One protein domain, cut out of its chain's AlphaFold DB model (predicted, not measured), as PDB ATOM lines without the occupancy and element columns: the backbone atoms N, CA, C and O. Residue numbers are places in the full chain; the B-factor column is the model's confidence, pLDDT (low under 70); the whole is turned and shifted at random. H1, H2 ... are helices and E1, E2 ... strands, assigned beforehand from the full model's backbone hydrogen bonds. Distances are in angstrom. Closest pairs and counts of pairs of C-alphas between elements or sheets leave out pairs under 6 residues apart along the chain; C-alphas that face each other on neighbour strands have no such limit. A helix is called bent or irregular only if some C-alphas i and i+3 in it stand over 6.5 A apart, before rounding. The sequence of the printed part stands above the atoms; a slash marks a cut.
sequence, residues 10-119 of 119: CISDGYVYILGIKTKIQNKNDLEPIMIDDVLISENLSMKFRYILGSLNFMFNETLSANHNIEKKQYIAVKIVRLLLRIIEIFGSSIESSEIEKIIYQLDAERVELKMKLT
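What this domain is: This is residues 10 to 119 of the 119 residues of an uncharacterized protein of Flavobacterium johnsoniae (strain ATCC 17061 / DSM 2064 / JCM 8514 / NBRC 14942 / NCIMB 11054 / UW101) (UniProt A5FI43). Three long helices, H1, H2 and H3, stand side by side in an up-and-down bundle, and a small sheet of three short strands, E1, E2 and E3, packs on the side of H2 toward the end of that helix. A long stretch with no named element, residues 27 to 42, leads from the sheet to the beginning of H1. The printed part has 110 residues, with E1, E2, E3, H1, H2 and H3 in that order along the chain. The sheet order is E1, E2, E3, all antiparallel, and the class is mostly helix. The whole is compact, with a radius of gyration of the C-alphas of 14.3 A, and elongated, spanning 43 by 27 by 24 A.

How they stand to each other: The sheet is a meander, each strand the antiparallel neighbour of the one before: E1, residues 10 to 12, E2, residues 15 to 18, and E3, residues 21 to 26. E1 and E2 form a hairpin, with N 10 and O 17 2.9 A apart, within hydrogen-bond range. E2 and E3 form another, with N 18 and O 21 at 3.0 A. H2, residues 70 to 92, is on one face of the sheet, two layers, at a height over the sheet of 12.4 A. It lies over E2 and E3, slantwise to the strands at 52 degrees to E3 on the local plane; the closest C-alphas of E3 and H2 are those of Lys 24 and Gly 92, 6.3 A apart. H1, residues 43 to 65, only grazes the sheet with its residues 53 to 57. H1 touches H2 with residues 56 to 64 alone, closest at the C-alphas of Thr 63 and Lys 73, 5.6 A, at a shallow tilt of 27 degrees, opposite ways. H3, residues 97 to 115, touches H1, closest at the C-alphas of Ile 52 and Asp 108, 6.2 A, at a shallow tilt of 29 degrees, the same way. H3 touches H2 with residues 107 to 114 alone, closest at the C-alphas of Leu 83 and Leu 107, 7.5 A, at a shallow tilt of 4 degrees, opposite ways. H3 is apart from E1, E2 and E3. Every O i to N i+4 pair is within hydrogen-bond range in H1 and H2, and 13 of 15 are in H3.

Where its parts are: E1 begins at C-alpha 10, (-35.070, -5.486, 34.869). E3 measures 13.1 A from first to last C-alpha. H1 begins at C-alpha 43, (-37.115, 13.688, 30.958), and measures 32.9 A; H2 measures 32.1 A. H3 measures 28.0 A and ends at C-alpha 115, (-50.434, 1.251, 47.081). H3 is irregular, but only just: C-alphas 98 and 101 are 6.7 A apart.

The domain as a whole: The C-alphas of Asp 38 and Asn 69, the two farthest apart, are 43.1 A apart. The printed part has no cut. The link from E3 to H1 is long, and the others are tight. The mean pLDDT of the printed part is 92.4, and residue 119 is under 70.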
ATOM      1  N   CYS A  10     -36.483  -5.842  34.883       94.94
ATOM      2  CA  CYS A  10     -35.070  -5.486  34.869       94.94
ATOM      3  C   CYS A  10     -34.733  -4.695  33.599       94.94
ATOM      4  O   CYS A  10     -35.550  -4.581  32.680       94.94
ATOM      5  N   ILE A  11     -33.531  -4.122  33.556       95.00
ATOM      6  CA  ILE A  11     -32.986  -3.459  32.370       95.00
ATOM      7  C   ILE A  11     -31.787  -4.276  31.904       95.00
ATOM      8  O   ILE A  11     -30.857  -4.507  32.672       95.00
ATOM      9  N   SER A  12     -31.810  -4.721  30.652       95.06
ATOM     10  CA  SER A  12     -30.731  -5.498  30.044       95.06
ATOM     11  C   SER A  12     -30.538  -5.042  28.602       95.06
ATOM     12  O   SER A  12     -31.509  -4.831  27.876       95.06
ATOM     13  N   ASP A  13     -29.285  -4.799  28.215       93.81
ATOM     14  CA  ASP A  13     -28.906  -4.264  26.899       93.81
ATOM     15  C   ASP A  13     -29.666  -2.981  26.513       93.81
ATOM     16  O   ASP A  13     -29.997  -2.746  25.352       93.81
ATOM     17  N   GLY A  14     -29.987  -2.155  27.516       94.69
ATOM     18  CA  GLY A  14     -30.745  -0.915  27.354       94.69
ATOM     19  C   GLY A  14     -32.241  -1.097  27.092       94.69
ATOM     20  O   GLY A  14     -32.911  -0.109  26.808       94.69
ATOM     21  N   TYR A  15     -32.785  -2.312  27.200       96.44
ATOM     22  CA  TYR A  15     -34.218  -2.596  27.090       96.44
ATOM     23  C   TYR A  15     -34.820  -2.936  28.447       96.44
ATOM     24  O   TYR A  15     -34.204  -3.621  29.263       96.44
ATOM     25  N   VAL A  16     -36.061  -2.503  28.661       96.56
ATOM     26  CA  VAL A  16     -36.856  -2.921  29.814       96.56
ATOM     27  C   VAL A  16     -37.433  -4.307  29.535       96.56
ATOM     28  O   VAL A  16     -38.124  -4.525  28.535       96.56
ATOM     29  N   TYR A  17     -37.177  -5.236  30.447       97.06
ATOM     30  CA  TYR A  17     -37.809  -6.547  30.495       97.06
ATOM     31  C   TYR A  17     -38.821  -6.548  31.630       97.06
ATOM     32  O   TYR A  17     -38.473  -6.205  32.756       97.06
ATOM     33  N   ILE A  18     -40.059  -6.946  31.354       97.00
ATOM     34  CA  ILE A  18     -41.126  -7.039  32.355       97.00
ATOM     35  C   ILE A  18     -41.576  -8.492  32.418       97.00
ATOM     36  O   ILE A  18     -41.932  -9.070  31.398       97.00
ATOM     37  N   LEU A  19     -41.532  -9.103  33.604       95.00
ATOM     38  CA  LEU A  19     -41.831 -10.527  33.810       95.00
ATOM     39  C   LEU A  19     -41.022 -11.450  32.869       95.00
ATOM     40  O   LEU A  19     -41.507 -12.491  32.434       95.00
ATOM     41  N   GLY A  20     -39.793 -11.046  32.528       93.69
ATOM     42  CA  GLY A  20     -38.920 -11.752  31.582       93.69
ATOM     43  C   GLY A  20     -39.218 -11.498  30.098       93.69
ATOM     44  O   GLY A  20     -38.502 -12.013  29.243       93.69
ATOM     45  N   ILE A  21     -40.227 -10.692  29.766       95.00
ATOM     46  CA  ILE A  21     -40.599 -10.354  28.388       95.00
ATOM     47  C   ILE A  21     -39.876  -9.073  27.973       95.00
ATOM     48  O   ILE A  21     -40.047  -8.029  28.605       95.00
ATOM     49  N   LYS A  22     -39.086  -9.143  26.894       95.31
ATOM     50  CA  LYS A  22     -38.469  -7.963  26.274       95.31
ATOM     51  C   LYS A  22     -39.558  -7.033  25.740       95.31
ATOM     52  O   LYS A  22     -40.379  -7.453  24.929       95.31
ATOM     53  N   THR A  23     -39.537  -5.771  26.156       95.69
ATOM     54  CA  THR A  23     -40.474  -4.748  25.672       95.69
ATOM     55  C   THR A  23     -39.837  -3.866  24.593       95.69
ATOM     56  O   THR A  23     -38.629  -3.929  24.349       95.69
ATOM     57  N   LYS A  24     -40.642  -3.002  23.966       94.19
ATOM     58  CA  LYS A  24     -40.171  -1.935  23.064       94.19
ATOM     59  C   LYS A  24     -39.702  -0.670  23.798       94.19
ATOM     60  O   LYS A  24     -39.500   0.370  23.178       94.19
ATOM     61  N   ILE A  25     -39.563  -0.745  25.118       96.25
ATOM     62  CA  ILE A  25     -39.164   0.376  25.958       96.25
ATOM     63  C   ILE A  25     -37.655   0.303  26.159       96.25
ATOM     64  O   ILE A  25     -37.142  -0.675  26.713       96.25
ATOM     65  N   GLN A  26     -36.943   1.336  25.725       96.19
ATOM     66  CA  GLN A  26     -35.509   1.471  25.927       96.19
ATOM     67  C   GLN A  26     -35.219   2.413  27.097       96.19
ATOM     68  O   GLN A  26     -35.697   3.545  27.144       96.19
ATOM     69  N   ASN A  27     -34.388   1.943  28.020       95.31
ATOM     70  CA  ASN A  27     -33.822   2.714  29.118       95.31
ATOM     71  C   ASN A  27     -32.321   2.400  29.174       95.31
ATOM     72  O   ASN A  27     -31.902   1.473  29.862       95.31
ATOM     73  N   LYS A  28     -31.523   3.109  28.369       90.56
ATOM     74  CA  LYS A  28     -30.083   2.834  28.207       90.56
ATOM     75  C   LYS A  28     -29.274   3.216  29.442       90.56
ATOM     76  O   LYS A  28     -28.354   2.496  29.816       90.56
ATOM     77  N   ASN A  29     -29.621   4.337  30.062       87.12
ATOM     78  CA  ASN A  29     -29.082   4.794  31.336       87.12
ATOM     79  C   ASN A  29     -30.075   5.762  32.005       87.12
ATOM     80  O   ASN A  29     -31.040   6.209  31.383       87.12
ATOM     81  N   ASP A  30     -29.834   6.091  33.274       84.19
ATOM     82  CA  ASP A  30     -30.742   6.928  34.068       84.19
ATOM     83  C   ASP A  30     -30.747   8.411  33.664       84.19
ATOM     84  O   ASP A  30     -31.679   9.135  34.025       84.19
ATOM     85  N   LEU A  31     -29.736   8.861  32.912       87.19
ATOM     86  CA  LEU A  31     -29.561  10.254  32.490       87.19
ATOM     87  C   LEU A  31     -30.206  10.549  31.129       87.19
ATOM     88  O   LEU A  31     -30.492  11.701  30.822       87.19
ATOM     89  N   GLU A  32     -30.444   9.525  30.315       92.06
ATOM     90  CA  GLU A  32     -31.072   9.660  29.006       92.06
ATOM     91  C   GLU A  32     -32.599   9.583  29.106       92.06
ATOM     92  O   GLU A  32     -33.134   8.885  29.972       92.06
ATOM     93  N   PRO A  33     -33.344  10.257  28.220       95.38
ATOM     94  CA  PRO A  33     -34.775  10.039  28.123       95.38
ATOM     95  C   PRO A  33     -35.096   8.607  27.676       95.38
ATOM     96  O   PRO A  33     -34.372   7.994  26.891       95.38
ATOM     97  N   ILE A  34     -36.204   8.074  28.177       96.75
ATOM     98  CA  ILE A  34     -36.711   6.767  27.763       96.75
ATOM     99  C   ILE A  34     -37.226   6.869  26.328       96.75
ATOM    100  O   ILE A  34     -37.808   7.878  25.925       96.75
ATOM    101  N   MET A  35     -37.035   5.802  25.561       95.50
ATOM    102  CA  MET A  35     -37.636   5.651  24.240       95.50
ATOM    103  C   MET A  35     -38.706   4.565  24.296       95.50
ATOM    104  O   MET A  35     -38.467   3.493  24.849       95.50
ATOM    105  N   ILE A  36     -39.882   4.828  23.739       94.19
ATOM    106  CA  ILE A  36     -40.998   3.882  23.660       94.19
ATOM    107  C   ILE A  36     -41.437   3.825  22.203       94.19
ATOM    108  O   ILE A  36     -41.910   4.833  21.692       94.19
ATOM    109  N   ASP A  37     -41.272   2.672  21.546       89.44
ATOM    110  CA  ASP A  37     -41.641   2.486  20.127       89.44
ATOM    111  C   ASP A  37     -41.069   3.610  19.231       89.44
ATOM    112  O   ASP A  37     -41.793   4.315  18.538       89.44
ATOM    113  N   ASP A  38     -39.753   3.833  19.332       89.19
ATOM    114  CA  ASP A  38     -38.991   4.890  18.640       89.19
ATOM    115  C   ASP A  38     -39.352   6.346  19.009       89.19
ATOM    116  O   ASP A  38     -38.759   7.294  18.490       89.19
ATOM    117  N   VAL A  39     -40.252   6.558  19.974       92.12
ATOM    118  CA  VAL A  39     -40.589   7.884  20.506       92.12
ATOM    119  C   VAL A  39     -39.770   8.179  21.758       92.12
ATOM    120  O   VAL A  39     -39.934   7.526  22.789       92.12
ATOM    121  N   LEU A  40     -38.915   9.202  21.701       94.25
ATOM    122  CA  LEU A  40     -38.267   9.757  22.893       94.25
ATOM    123  C   LEU A  40     -39.283  10.561  23.705       94.25
ATOM    124  O   LEU A  40     -39.826  11.556  23.222       94.25
ATOM    125  N   ILE A  41     -39.531  10.142  24.944       94.88
ATOM    126  CA  ILE A  41     -40.399  10.882  25.866       94.88
ATOM    127  C   ILE A  41     -39.602  11.940  26.631       94.88
ATOM    128  O   ILE A  41     -38.380  11.883  26.698       94.88
ATOM    129  N   SER A  42     -40.279  12.920  27.235       94.94
ATOM    130  CA  SER A  42     -39.592  13.955  28.020       94.94
ATOM    131  C   SER A  42     -38.857  13.370  29.236       94.94
ATOM    132  O   SER A  42     -39.205  12.301  29.746       94.94
ATOM    133  N   GLU A  43     -37.857  14.087  29.751       94.50
ATOM    134  CA  GLU A  43     -37.115  13.688  30.958       94.50
ATOM    135  C   GLU A  43     -38.042  13.501  32.167       94.50
ATOM    136  O   GLU A  43     -37.968  12.492  32.867       94.50
ATOM    137  N   ASN A  44     -38.987  14.426  32.369       94.62
ATOM    138  CA  ASN A  44     -39.981  14.334  33.440       94.62
ATOM    139  C   ASN A  44     -40.830  13.065  33.327       94.62
ATOM    140  O   ASN A  44     -41.066  12.372  34.321       94.62
ATOM    141  N   LEU A  45     -41.270  12.741  32.110       95.12
ATOM    142  CA  LEU A  45     -42.077  11.557  31.862       95.12
ATOM    143  C   LEU A  45     -41.244  10.273  32.016       95.12
ATOM    144  O   LEU A  45     -41.731   9.291  32.576       95.12
ATOM    145  N   SER A  46     -39.963  10.318  31.639       96.56
ATOM    146  CA  SER A  46     -38.984   9.247  31.861       96.56
ATOM    147  C   SER A  46     -38.783   8.960  33.348       96.56
ATOM    148  O   SER A  46     -38.895   7.813  33.781       96.56
ATOM    149  N   MET A  47     -38.552   9.995  34.162       95.69
ATOM    150  CA  MET A  47     -38.415   9.855  35.615       95.69
ATOM    151  C   MET A  47     -39.676   9.263  36.246       95.69
ATOM    152  O   MET A  47     -39.590   8.333  37.051       95.69
ATOM    153  N   LYS A  48     -40.857   9.755  35.847       96.38
ATOM    154  CA  LYS A  48     -42.138   9.211  36.311       96.38
ATOM    155  C   LYS A  48     -42.282   7.737  35.934       96.38
ATOM    156  O   LYS A  48     -42.649   6.933  36.786       96.38
ATOM    157  N   PHE A  49     -41.952   7.360  34.702       96.94
ATOM    158  CA  PHE A  49     -42.049   5.973  34.259       96.94
ATOM    159  C   PHE A  49     -41.083   5.042  35.011       96.94
ATOM    160  O   PHE A  49     -41.500   3.986  35.490       96.94
ATOM    161  N   ARG A  50     -39.823   5.457  35.218       96.12
ATOM    162  CA  ARG A  50     -38.860   4.727  36.071       96.12
ATOM    163  C   ARG A  50     -39.399   4.530  37.479       96.12
ATOM    164  O   ARG A  50     -39.337   3.425  38.016       96.12
ATOM    165  N   TYR A  51     -39.971   5.582  38.060       96.75
ATOM    166  CA  TYR A  51     -40.578   5.512  39.383       96.75
ATOM    167  C   TYR A  51     -41.747   4.521  39.432       96.75
ATOM    168  O   TYR A  51     -41.843   3.750  40.387       96.75
ATOM    169  N   ILE A  52     -42.604   4.486  38.406       97.19
ATOM    170  CA  ILE A  52     -43.698   3.508  38.310       97.19
ATOM    171  C   ILE A  52     -43.137   2.083  38.331       97.19
ATOM    172  O   ILE A  52     -43.550   1.292  39.179       97.19
ATOM    173  N   LEU A  53     -42.168   1.761  37.467       96.56
ATOM    174  CA  LEU A  53     -41.564   0.423  37.413       96.56
ATOM    175  C   LEU A  53     -40.898   0.039  38.741       96.56
ATOM    176  O   LEU A  53     -41.179  -1.028  39.293       96.56
ATOM    177  N   GLY A  54     -40.078   0.933  39.301       95.94
ATOM    178  CA  GLY A  54     -39.429   0.737  40.597       95.94
ATOM    179  C   GLY A  54     -40.432   0.502  41.728       95.94
ATOM    180  O   GLY A  54     -40.291  -0.447  42.498       95.94
ATOM    181  N   SER A  55     -41.489   1.316  41.789       95.94
ATOM    182  CA  SER A  55     -42.553   1.192  42.786       95.94
ATOM    183  C   SER A  55     -43.321  -0.119  42.644       95.94
ATOM    184  O   SER A  55     -43.642  -0.723  43.662       95.94
ATOM    185  N   LEU A  56     -43.619  -0.580  41.426       96.62
ATOM    186  CA  LEU A  56     -44.311  -1.855  41.218       96.62
ATOM    187  C   LEU A  56     -43.445  -3.041  41.645       96.62
ATOM    188  O   LEU A  56     -43.948  -3.960  42.290       96.62
ATOM    189  N   ASN A  57     -42.142  -2.998  41.357       95.69
ATOM    190  CA  ASN A  57     -41.204  -4.019  41.818       95.69
ATOM    191  C   ASN A  57     -41.098  -4.058  43.340       95.69
ATOM    192  O   ASN A  57     -41.142  -5.129  43.944       95.69
ATOM    193  N   PHE A  58     -40.999  -2.889  43.967       93.81
ATOM    194  CA  PHE A  58     -40.979  -2.781  45.417       93.81
ATOM    195  C   PHE A  58     -42.268  -3.339  46.036       93.81
ATOM    196  O   PHE A  58     -42.205  -4.241  46.865       93.81
ATOM    197  N   MET A  59     -43.434  -2.893  45.557       93.69
ATOM    198  CA  MET A  59     -44.744  -3.360  46.027       93.69
ATOM    199  C   MET A  59     -44.929  -4.871  45.851       93.69
ATOM    200  O   MET A  59     -45.535  -5.524  46.702       93.69
ATOM    201  N   PHE A  60     -44.413  -5.451  44.764       94.38
ATOM    202  CA  PHE A  60     -44.469  -6.894  44.549       94.38
ATOM    203  C   PHE A  60     -43.645  -7.638  45.600       94.38
ATOM    204  O   PHE A  60     -44.150  -8.555  46.247       94.38
ATOM    205  N   ASN A  61     -42.403  -7.205  45.822       91.88
ATOM    206  CA  ASN A  61     -41.528  -7.797  46.829       91.88
ATOM    207  C   ASN A  61     -42.096  -7.643  48.250       91.88
ATOM    208  O   ASN A  61     -42.091  -8.617  49.003       91.88
ATOM    209  N   GLU A  62     -42.660  -6.480  48.594       91.12
ATOM    210  CA  GLU A  62     -43.370  -6.270  49.864       91.12
ATOM    211  C   GLU A  62     -44.574  -7.200  50.014       91.12
ATOM    212  O   GLU A  62     -44.768  -7.800  51.066       91.12
ATOM    213  N   THR A  63     -45.365  -7.386  48.956       91.19
ATOM    214  CA  THR A  63     -46.522  -8.296  48.985       91.19
ATOM    215  C   THR A  63     -46.099  -9.727  49.322       91.19
ATOM    216  O   THR A  63     -46.776 -10.424  50.082       91.19
ATOM    217  N   LEU A  64     -44.975 -10.183  48.766       88.00
ATOM    218  CA  LEU A  64     -44.465 -11.530  49.009       88.00
ATOM    219  C   LEU A  64     -43.925 -11.695  50.437       88.00
ATOM    220  O   LEU A  64     -44.174 -12.733  51.063       88.00
ATOM    221  N   SER A  65     -43.237 -10.678  50.962       86.81
ATOM    222  CA  SER A  65     -42.615 -10.700  52.291       86.81
ATOM    223  C   SER A  65     -43.568 -10.348  53.440       86.81
ATOM    224  O   SER A  65     -43.302 -10.738  54.574       86.81
ATOM    225  N   ALA A  66     -44.693  -9.678  53.170       85.31
ATOM    226  CA  ALA A  66     -45.645  -9.236  54.189       85.31
ATOM    227  C   ALA A  66     -46.221 -10.393  55.023       85.31
ATOM    228  O   ALA A  66     -46.442 -11.496  54.526       85.31
ATOM    229  N   ASN A  67     -46.587 -10.131  56.278       84.19
ATOM    230  CA  ASN A  67     -47.320 -11.083  57.127       84.19
ATOM    231  C   ASN A  67     -48.837 -11.030  56.866       84.19
ATOM    232  O   ASN A  67     -49.648 -10.840  57.769       84.19
ATOM    233  N   HIS A  68     -49.229 -11.165  55.602       83.69
ATOM    234  CA  HIS A  68     -50.626 -11.319  55.195       83.69
ATOM    235  C   HIS A  68     -50.989 -12.790  54.993       83.69
ATOM    236  O   HIS A  68     -50.120 -13.627  54.739       83.69
ATOM    237  N   ASN A  69     -52.289 -13.096  55.049       88.69
ATOM    238  CA  ASN A  69     -52.782 -14.397  54.609       88.69
ATOM    239  C   ASN A  69     -52.520 -14.597  53.100       88.69
ATOM    240  O   ASN A  69     -52.312 -13.641  52.345       88.69
ATOM    241  N   ILE A  70     -52.503 -15.858  52.667       91.12
ATOM    242  CA  ILE A  70     -52.142 -16.230  51.292       91.12
ATOM    243  C   ILE A  70     -53.082 -15.575  50.271       91.12
ATOM    244  O   ILE A  70     -52.618 -15.087  49.245       91.12
ATOM    245  N   GLU A  71     -54.377 -15.496  50.574       91.88
ATOM    246  CA  GLU A  71     -55.399 -14.916  49.697       91.88
ATOM    247  C   GLU A  71     -55.140 -13.432  49.413       91.88
ATOM    248  O   GLU A  71     -55.125 -13.012  48.254       91.88
ATOM    249  N   LYS A  72     -54.857 -12.630  50.449       89.69
ATOM    250  CA  LYS A  72     -54.536 -11.204  50.299       89.69
ATOM    251  C   LYS A  72     -53.225 -11.016  49.538       89.69
ATOM    252  O   LYS A  72     -53.167 -10.164  48.651       89.69
ATOM    253  N   LYS A  73     -52.197 -11.832  49.816       90.38
ATOM    254  CA  LYS A  73     -50.938 -11.804  49.046       90.38
ATOM    255  C   LYS A  73     -51.184 -12.063  47.565       90.38
ATOM    256  O   LYS A  73     -50.733 -11.296  46.720       90.38
ATOM    257  N   GLN A  74     -51.920 -13.126  47.249       91.31
ATOM    258  CA  GLN A  74     -52.245 -13.494  45.873       91.31
ATOM    259  C   GLN A  74     -53.066 -12.405  45.184       91.31
ATOM    260  O   GLN A  74     -52.744 -12.028  44.062       91.31
ATOM    261  N   TYR A  75     -54.077 -11.852  45.860       92.19
ATOM    262  CA  TYR A  75     -54.900 -10.772  45.321       92.19
ATOM    263  C   TYR A  75     -54.059  -9.561  44.895       92.19
ATOM    264  O   TYR A  75     -54.190  -9.082  43.766       92.19
ATOM    265  N   ILE A  76     -53.170  -9.085  45.772       92.06
ATOM    266  CA  ILE A  76     -52.329  -7.916  45.487       92.06
ATOM    267  C   ILE A  76     -51.296  -8.250  44.403       92.06
ATOM    268  O   ILE A  76     -51.155  -7.494  43.442       92.06
ATOM    269  N   ALA A  77     -50.635  -9.408  44.494       93.06
ATOM    270  CA  ALA A  77     -49.653  -9.843  43.503       93.06
ATOM    271  C   ALA A  77     -50.268  -9.935  42.097       93.06
ATOM    272  O   ALA A  77     -49.697  -9.417  41.140       93.06
ATOM    273  N   VAL A  78     -51.470 -10.511  41.971       94.56
ATOM    274  CA  VAL A  78     -52.208 -10.588  40.699       94.56
ATOM    275  C   VAL A  78     -52.512  -9.198  40.150       94.56
ATOM    276  O   VAL A  78     -52.414  -8.979  38.945       94.56
ATOM    277  N   LYS A  79     -52.877  -8.241  41.005       94.88
ATOM    278  CA  LYS A  79     -53.153  -6.871  40.565       94.88
ATOM    279  C   LYS A  79     -51.902  -6.156  40.051       94.88
ATOM    280  O   LYS A  79     -51.986  -5.497  39.019       94.88
ATOM    281  N   ILE A  80     -50.758  -6.336  40.712       95.69
ATOM    282  CA  ILE A  80     -49.472  -5.797  40.247       95.69
ATOM    283  C   ILE A  80     -49.084  -6.432  38.907       95.69
ATOM    284  O   ILE A  80     -48.768  -5.718  37.960       95.69
ATOM    285  N   VAL A  81     -49.183  -7.761  38.794       95.88
ATOM    286  CA  VAL A  81     -48.903  -8.489  37.544       95.88
ATOM    287  C   VAL A  81     -49.806  -8.010  36.408       95.88
ATOM    288  O   VAL A  81     -49.320  -7.795  35.304       95.88
ATOM    289  N   ARG A  82     -51.099  -7.776  36.659       96.25
ATOM    290  CA  ARG A  82     -52.020  -7.231  35.646       96.25
ATOM    291  C   ARG A  82     -51.595  -5.853  35.150       96.25
ATOM    292  O   ARG A  82     -51.647  -5.614  33.949       96.25
ATOM    293  N   LEU A  83     -51.164  -4.968  36.047       96.69
ATOM    294  CA  LEU A  83     -50.692  -3.639  35.657       96.69
ATOM    295  C   LEU A  83     -49.405  -3.722  34.822       96.69
ATOM    296  O   LEU A  83     -49.280  -3.035  33.815       96.69
ATOM    297  N   LEU A  84     -48.487  -4.623  35.181       97.06
ATOM    298  CA  LEU A  84     -47.274  -4.892  34.404       97.06
ATOM    299  C   LEU A  84     -47.579  -5.467  33.013       97.06
ATOM    300  O   LEU A  84     -47.014  -5.004  32.029       97.06
ATOM    301  N   LEU A  85     -48.499  -6.431  32.907       95.81
ATOM    302  CA  LEU A  85     -48.936  -6.975  31.616       95.81
ATOM    303  C   LEU A  85     -49.582  -5.898  30.740       95.81
ATOM    304  O   LEU A  85     -49.317  -5.846  29.546       95.81
ATOM    305  N   ARG A  86     -50.354  -4.986  31.338       95.12
ATOM    306  CA  ARG A  86     -50.940  -3.854  30.617       95.12
ATOM    307  C   ARG A  86     -49.879  -2.906  30.051       95.12
ATOM    308  O   ARG A  86     -50.051  -2.420  28.940       95.12
ATOM    309  N   ILE A  87     -48.776  -2.666  30.769       95.38
ATOM    310  CA  ILE A  87     -47.628  -1.900  30.243       95.38
ATOM    311  C   ILE A  87     -47.069  -2.584  28.988       95.38
ATOM    312  O   ILE A  87     -46.812  -1.907  27.995       95.38
ATOM    313  N   ILE A  88     -46.918  -3.912  29.020       94.94
ATOM    314  CA  ILE A  88     -46.439  -4.697  27.872       94.94
ATOM    315  C   ILE A  88     -47.417  -4.608  26.695       94.94
ATOM    316  O   ILE A  88     -46.979  -4.379  25.575       94.94
ATOM    317  N   GLU A  89     -48.718  -4.792  26.926       92.88
ATOM    318  CA  GLU A  89     -49.731  -4.778  25.861       92.88
ATOM    319  C   GLU A  89     -49.847  -3.413  25.191       92.88
ATOM    320  O   GLU A  89     -49.828  -3.324  23.961       92.88
ATOM    321  N   ILE A  90     -49.939  -2.354  26.000       91.88
ATOM    322  CA  ILE A  90     -50.070  -0.988  25.504       91.88
ATOM    323  C   ILE A  90     -48.826  -0.655  24.682       91.88
ATOM    324  O   ILE A  90     -48.925  -0.485  23.471       91.88
ATOM    325  N   PHE A  91     -47.639  -0.689  25.291       91.69
ATOM    326  CA  PHE A  91     -46.394  -0.310  24.613       91.69
ATOM    327  C   PHE A  91     -45.831  -1.369  23.651       91.69
ATOM    328  O   PHE A  91     -44.780  -1.160  23.048       91.69
ATOM    329  N   GLY A  92     -46.507  -2.507  23.491       83.81
ATOM    330  CA  GLY A  92     -46.217  -3.491  22.449       83.81
ATOM    331  C   GLY A  92     -46.827  -3.120  21.095       83.81
ATOM    332  O   GLY A  92     -46.294  -3.510  20.051       83.81
ATOM    333  N   SER A  93     -47.908  -2.340  21.110       81.31
ATOM    334  CA  SER A  93     -48.622  -1.870  19.920       81.31
ATOM    335  C   SER A  93     -48.064  -0.531  19.432       81.31
ATOM    336  O   SER A  93     -47.383   0.164  20.181       81.31
ATOM    337  N   SER A  94     -48.342  -0.169  18.174       79.88
ATOM    338  CA  SER A  94     -48.026   1.179  17.689       79.88
ATOM    339  C   SER A  94     -48.910   2.185  18.417       79.88
ATOM    340  O   SER A  94     -50.133   2.048  18.401       79.88
ATOM    341  N   ILE A  95     -48.283   3.149  19.089       83.12
ATOM    342  CA  ILE A  95     -48.966   4.186  19.863       83.12
ATOM    343  C   ILE A  95     -48.602   5.547  19.301       83.12
ATOM    344  O   ILE A  95     -47.440   5.832  19.010       83.12
ATOM    345  N   GLU A  96     -49.593   6.426  19.206       83.75
ATOM    346  CA  GLU A  96     -49.335   7.822  18.897       83.75
ATOM    347  C   GLU A  96     -48.573   8.492  20.045       83.75
ATOM    348  O   GLU A  96     -48.960   8.408  21.211       83.75
ATOM    349  N   SER A  97     -47.519   9.244  19.722       80.31
ATOM    350  CA  SER A  97     -46.700   9.949  20.721       80.31
ATOM    351  C   SER A  97     -47.526  10.805  21.692       80.31
ATOM    352  O   SER A  97     -47.193  10.900  22.874       80.31
ATOM    353  N   SER A  98     -48.640  11.371  21.211       83.38
ATOM    354  CA  SER A  98     -49.570  12.200  21.987       83.38
ATOM    355  C   SER A  98     -50.329  11.442  23.090       83.38
ATOM    356  O   SER A  98     -50.857  12.055  24.024       83.38
ATOM    357  N   GLU A  99     -50.379  10.112  23.017       90.81
ATOM    358  CA  GLU A  99     -51.083   9.257  23.974       90.81
ATOM    359  C   GLU A  99     -50.163   8.708  25.066       90.81
ATOM    360  O   GLU A  99     -50.636   8.415  26.167       90.81
ATOM    361  N   ILE A 100     -48.853   8.623  24.809       92.62
ATOM    362  CA  ILE A 100     -47.872   8.028  25.732       92.62
ATOM    363  C   ILE A 100     -47.908   8.714  27.100       92.62
ATOM    364  O   ILE A 100     -47.932   8.047  28.136       92.62
ATOM    365  N   GLU A 101     -47.965  10.046  27.120       93.94
ATOM    366  CA  GLU A 101     -48.057  10.811  28.364       93.94
ATOM    367  C   GLU A 101     -49.322  10.459  29.155       93.94
ATOM    368  O   GLU A 101     -49.245  10.140  30.343       93.94
ATOM    369  N   LYS A 102     -50.481  10.437  28.485       94.44
ATOM    370  CA  LYS A 102     -51.769  10.096  29.108       94.44
ATOM    371  C   LYS A 102     -51.738   8.690  29.699       94.44
ATOM    372  O   LYS A 102     -52.178   8.498  30.830       94.44
ATOM    373  N   ILE A 103     -51.185   7.729  28.962       95.06
ATOM    374  CA  ILE A 103     -51.023   6.343  29.406       95.06
ATOM    375  C   ILE A 103     -50.153   6.287  30.665       95.06
ATOM    376  O   ILE A 103     -50.537   5.652  31.644       95.06
ATOM    377  N   ILE A 104     -49.010   6.976  30.687       96.06
ATOM    378  CA  ILE A 104     -48.113   6.975  31.852       96.06
ATOM    379  C   ILE A 104     -48.798   7.572  33.088       96.06
ATOM    380  O   ILE A 104     -48.648   7.031  34.184       96.06
ATOM    381  N   TYR A 105     -49.599   8.630  32.936       96.19
ATOM    382  CA  TYR A 105     -50.393   9.160  34.051       96.19
ATOM    383  C   TYR A 105     -51.480   8.191  34.530       96.19
ATOM    384  O   TYR A 105     -51.682   8.070  35.738       96.19
ATOM    385  N   GLN A 106     -52.150   7.475  33.624       96.25
ATOM    386  CA  GLN A 106     -53.123   6.440  33.995       96.25
ATOM    387  C   GLN A 106     -52.457   5.297  34.777       96.25
ATOM    388  O   GLN A 106     -52.953   4.898  35.830       96.25
ATOM    389  N   LEU A 107     -51.292   4.830  34.318       96.62
ATOM    390  CA  LEU A 107     -50.504   3.807  35.010       96.62
ATOM    391  C   LEU A 107     -50.083   4.262  36.417       96.62
ATOM    392  O   LEU A 107     -50.127   3.468  37.358       96.62
ATOM    393  N   ASP A 108     -49.696   5.532  36.584       96.81
ATOM    394  CA  ASP A 108     -49.348   6.093  37.894       96.81
ATOM    395  C   ASP A 108     -50.563   6.142  38.832       96.81
ATOM    396  O   ASP A 108     -50.450   5.759  39.996       96.81
ATOM    397  N   ALA A 109     -51.732   6.549  38.330       96.25
ATOM    398  CA  ALA A 109     -52.971   6.559  39.107       96.25
ATOM    399  C   ALA A 109     -53.342   5.150  39.605       96.25
ATOM    400  O   ALA A 109     -53.563   4.953  40.800       96.25
ATOM    401  N   GLU A 110     -53.310   4.147  38.729       95.50
ATOM    402  CA  GLU A 110     -53.586   2.753  39.104       95.50
ATOM    403  C   GLU A 110     -52.572   2.213  40.115       95.50
ATOM    404  O   GLU A 110     -52.932   1.530  41.076       95.50
ATOM    405  N   ARG A 111     -51.293   2.553  39.947       95.62
ATOM    406  CA  ARG A 111     -50.248   2.222  40.919       95.62
ATOM    407  C   ARG A 111     -50.532   2.851  42.288       95.62
ATOM    408  O   ARG A 111     -50.364   2.172  43.303       95.62
ATOM    409  N   VAL A 112     -50.967   4.114  42.345       95.31
ATOM    410  CA  VAL A 112     -51.356   4.783  43.602       95.31
ATOM    411  C   VAL A 112     -52.522   4.055  44.270       95.31
ATOM    412  O   VAL A 112     -52.443   3.760  45.463       95.31
ATOM    413  N   GLU A 113     -53.562   3.697  43.515       92.88
ATOM    414  CA  GLU A 113     -54.700   2.931  44.040       92.88
ATOM    415  C   GLU A 113     -54.278   1.570  44.603       92.88
ATOM    416  O   GLU A 113     -54.809   1.114  45.618       92.88
ATOM    417  N   LEU A 114     -53.315   0.901  43.963       91.69
ATOM    418  CA  LEU A 114     -52.757  -0.352  44.469       91.69
ATOM    419  C   LEU A 114     -51.975  -0.150  45.765       91.69
ATOM    420  O   LEU A 114     -52.120  -0.951  46.687       91.69
ATOM    421  N   LYS A 115     -51.189   0.927  45.866       90.56
ATOM    422  CA  LYS A 115     -50.434   1.251  47.081       90.56
ATOM    423  C   LYS A 115     -51.356   1.474  48.282       90.56
ATOM    424  O   LYS A 115     -51.055   0.985  49.364       90.56
ATOM    425  N   MET A 116     -52.503   2.126  48.088       88.38
ATOM    426  CA  MET A 116     -53.498   2.329  49.152       88.38
ATOM    427  C   MET A 116     -54.095   1.023  49.700       88.38
ATOM    428  O   MET A 116     -54.629   1.021  50.799       88.38
ATOM    429  N   LYS A 117     -54.027  -0.085  48.949       81.06
ATOM    430  CA  LYS A 117     -54.520  -1.407  49.388       81.06
ATOM    431  C   LYS A 117     -53.465  -2.227  50.137       81.06
ATOM    432  O   LYS A 117     -53.801  -3.269  50.708       81.06
ATOM    433  N   LEU A 118     -52.200  -1.803  50.066       74.19
ATOM    434  CA  LEU A 118     -51.077  -2.396  50.795       74.19
ATOM    435  C   LEU A 118     -50.969  -1.849  52.221       74.19
ATOM    436  O   LEU A 118     -50.653  -2.619  53.124       74.19
ATOM    437  N   THR A 119     -51.242  -0.554  52.402       66.69
ATOM    438  CA  THR A 119     -51.404   0.108  53.710       66.69
ATOM    439  C   THR A 119     -52.701  -0.300  54.389       66.69
ATOM    440  O   THR A 119     -52.665  -0.557  55.611       66.69
TER     441      THR A 119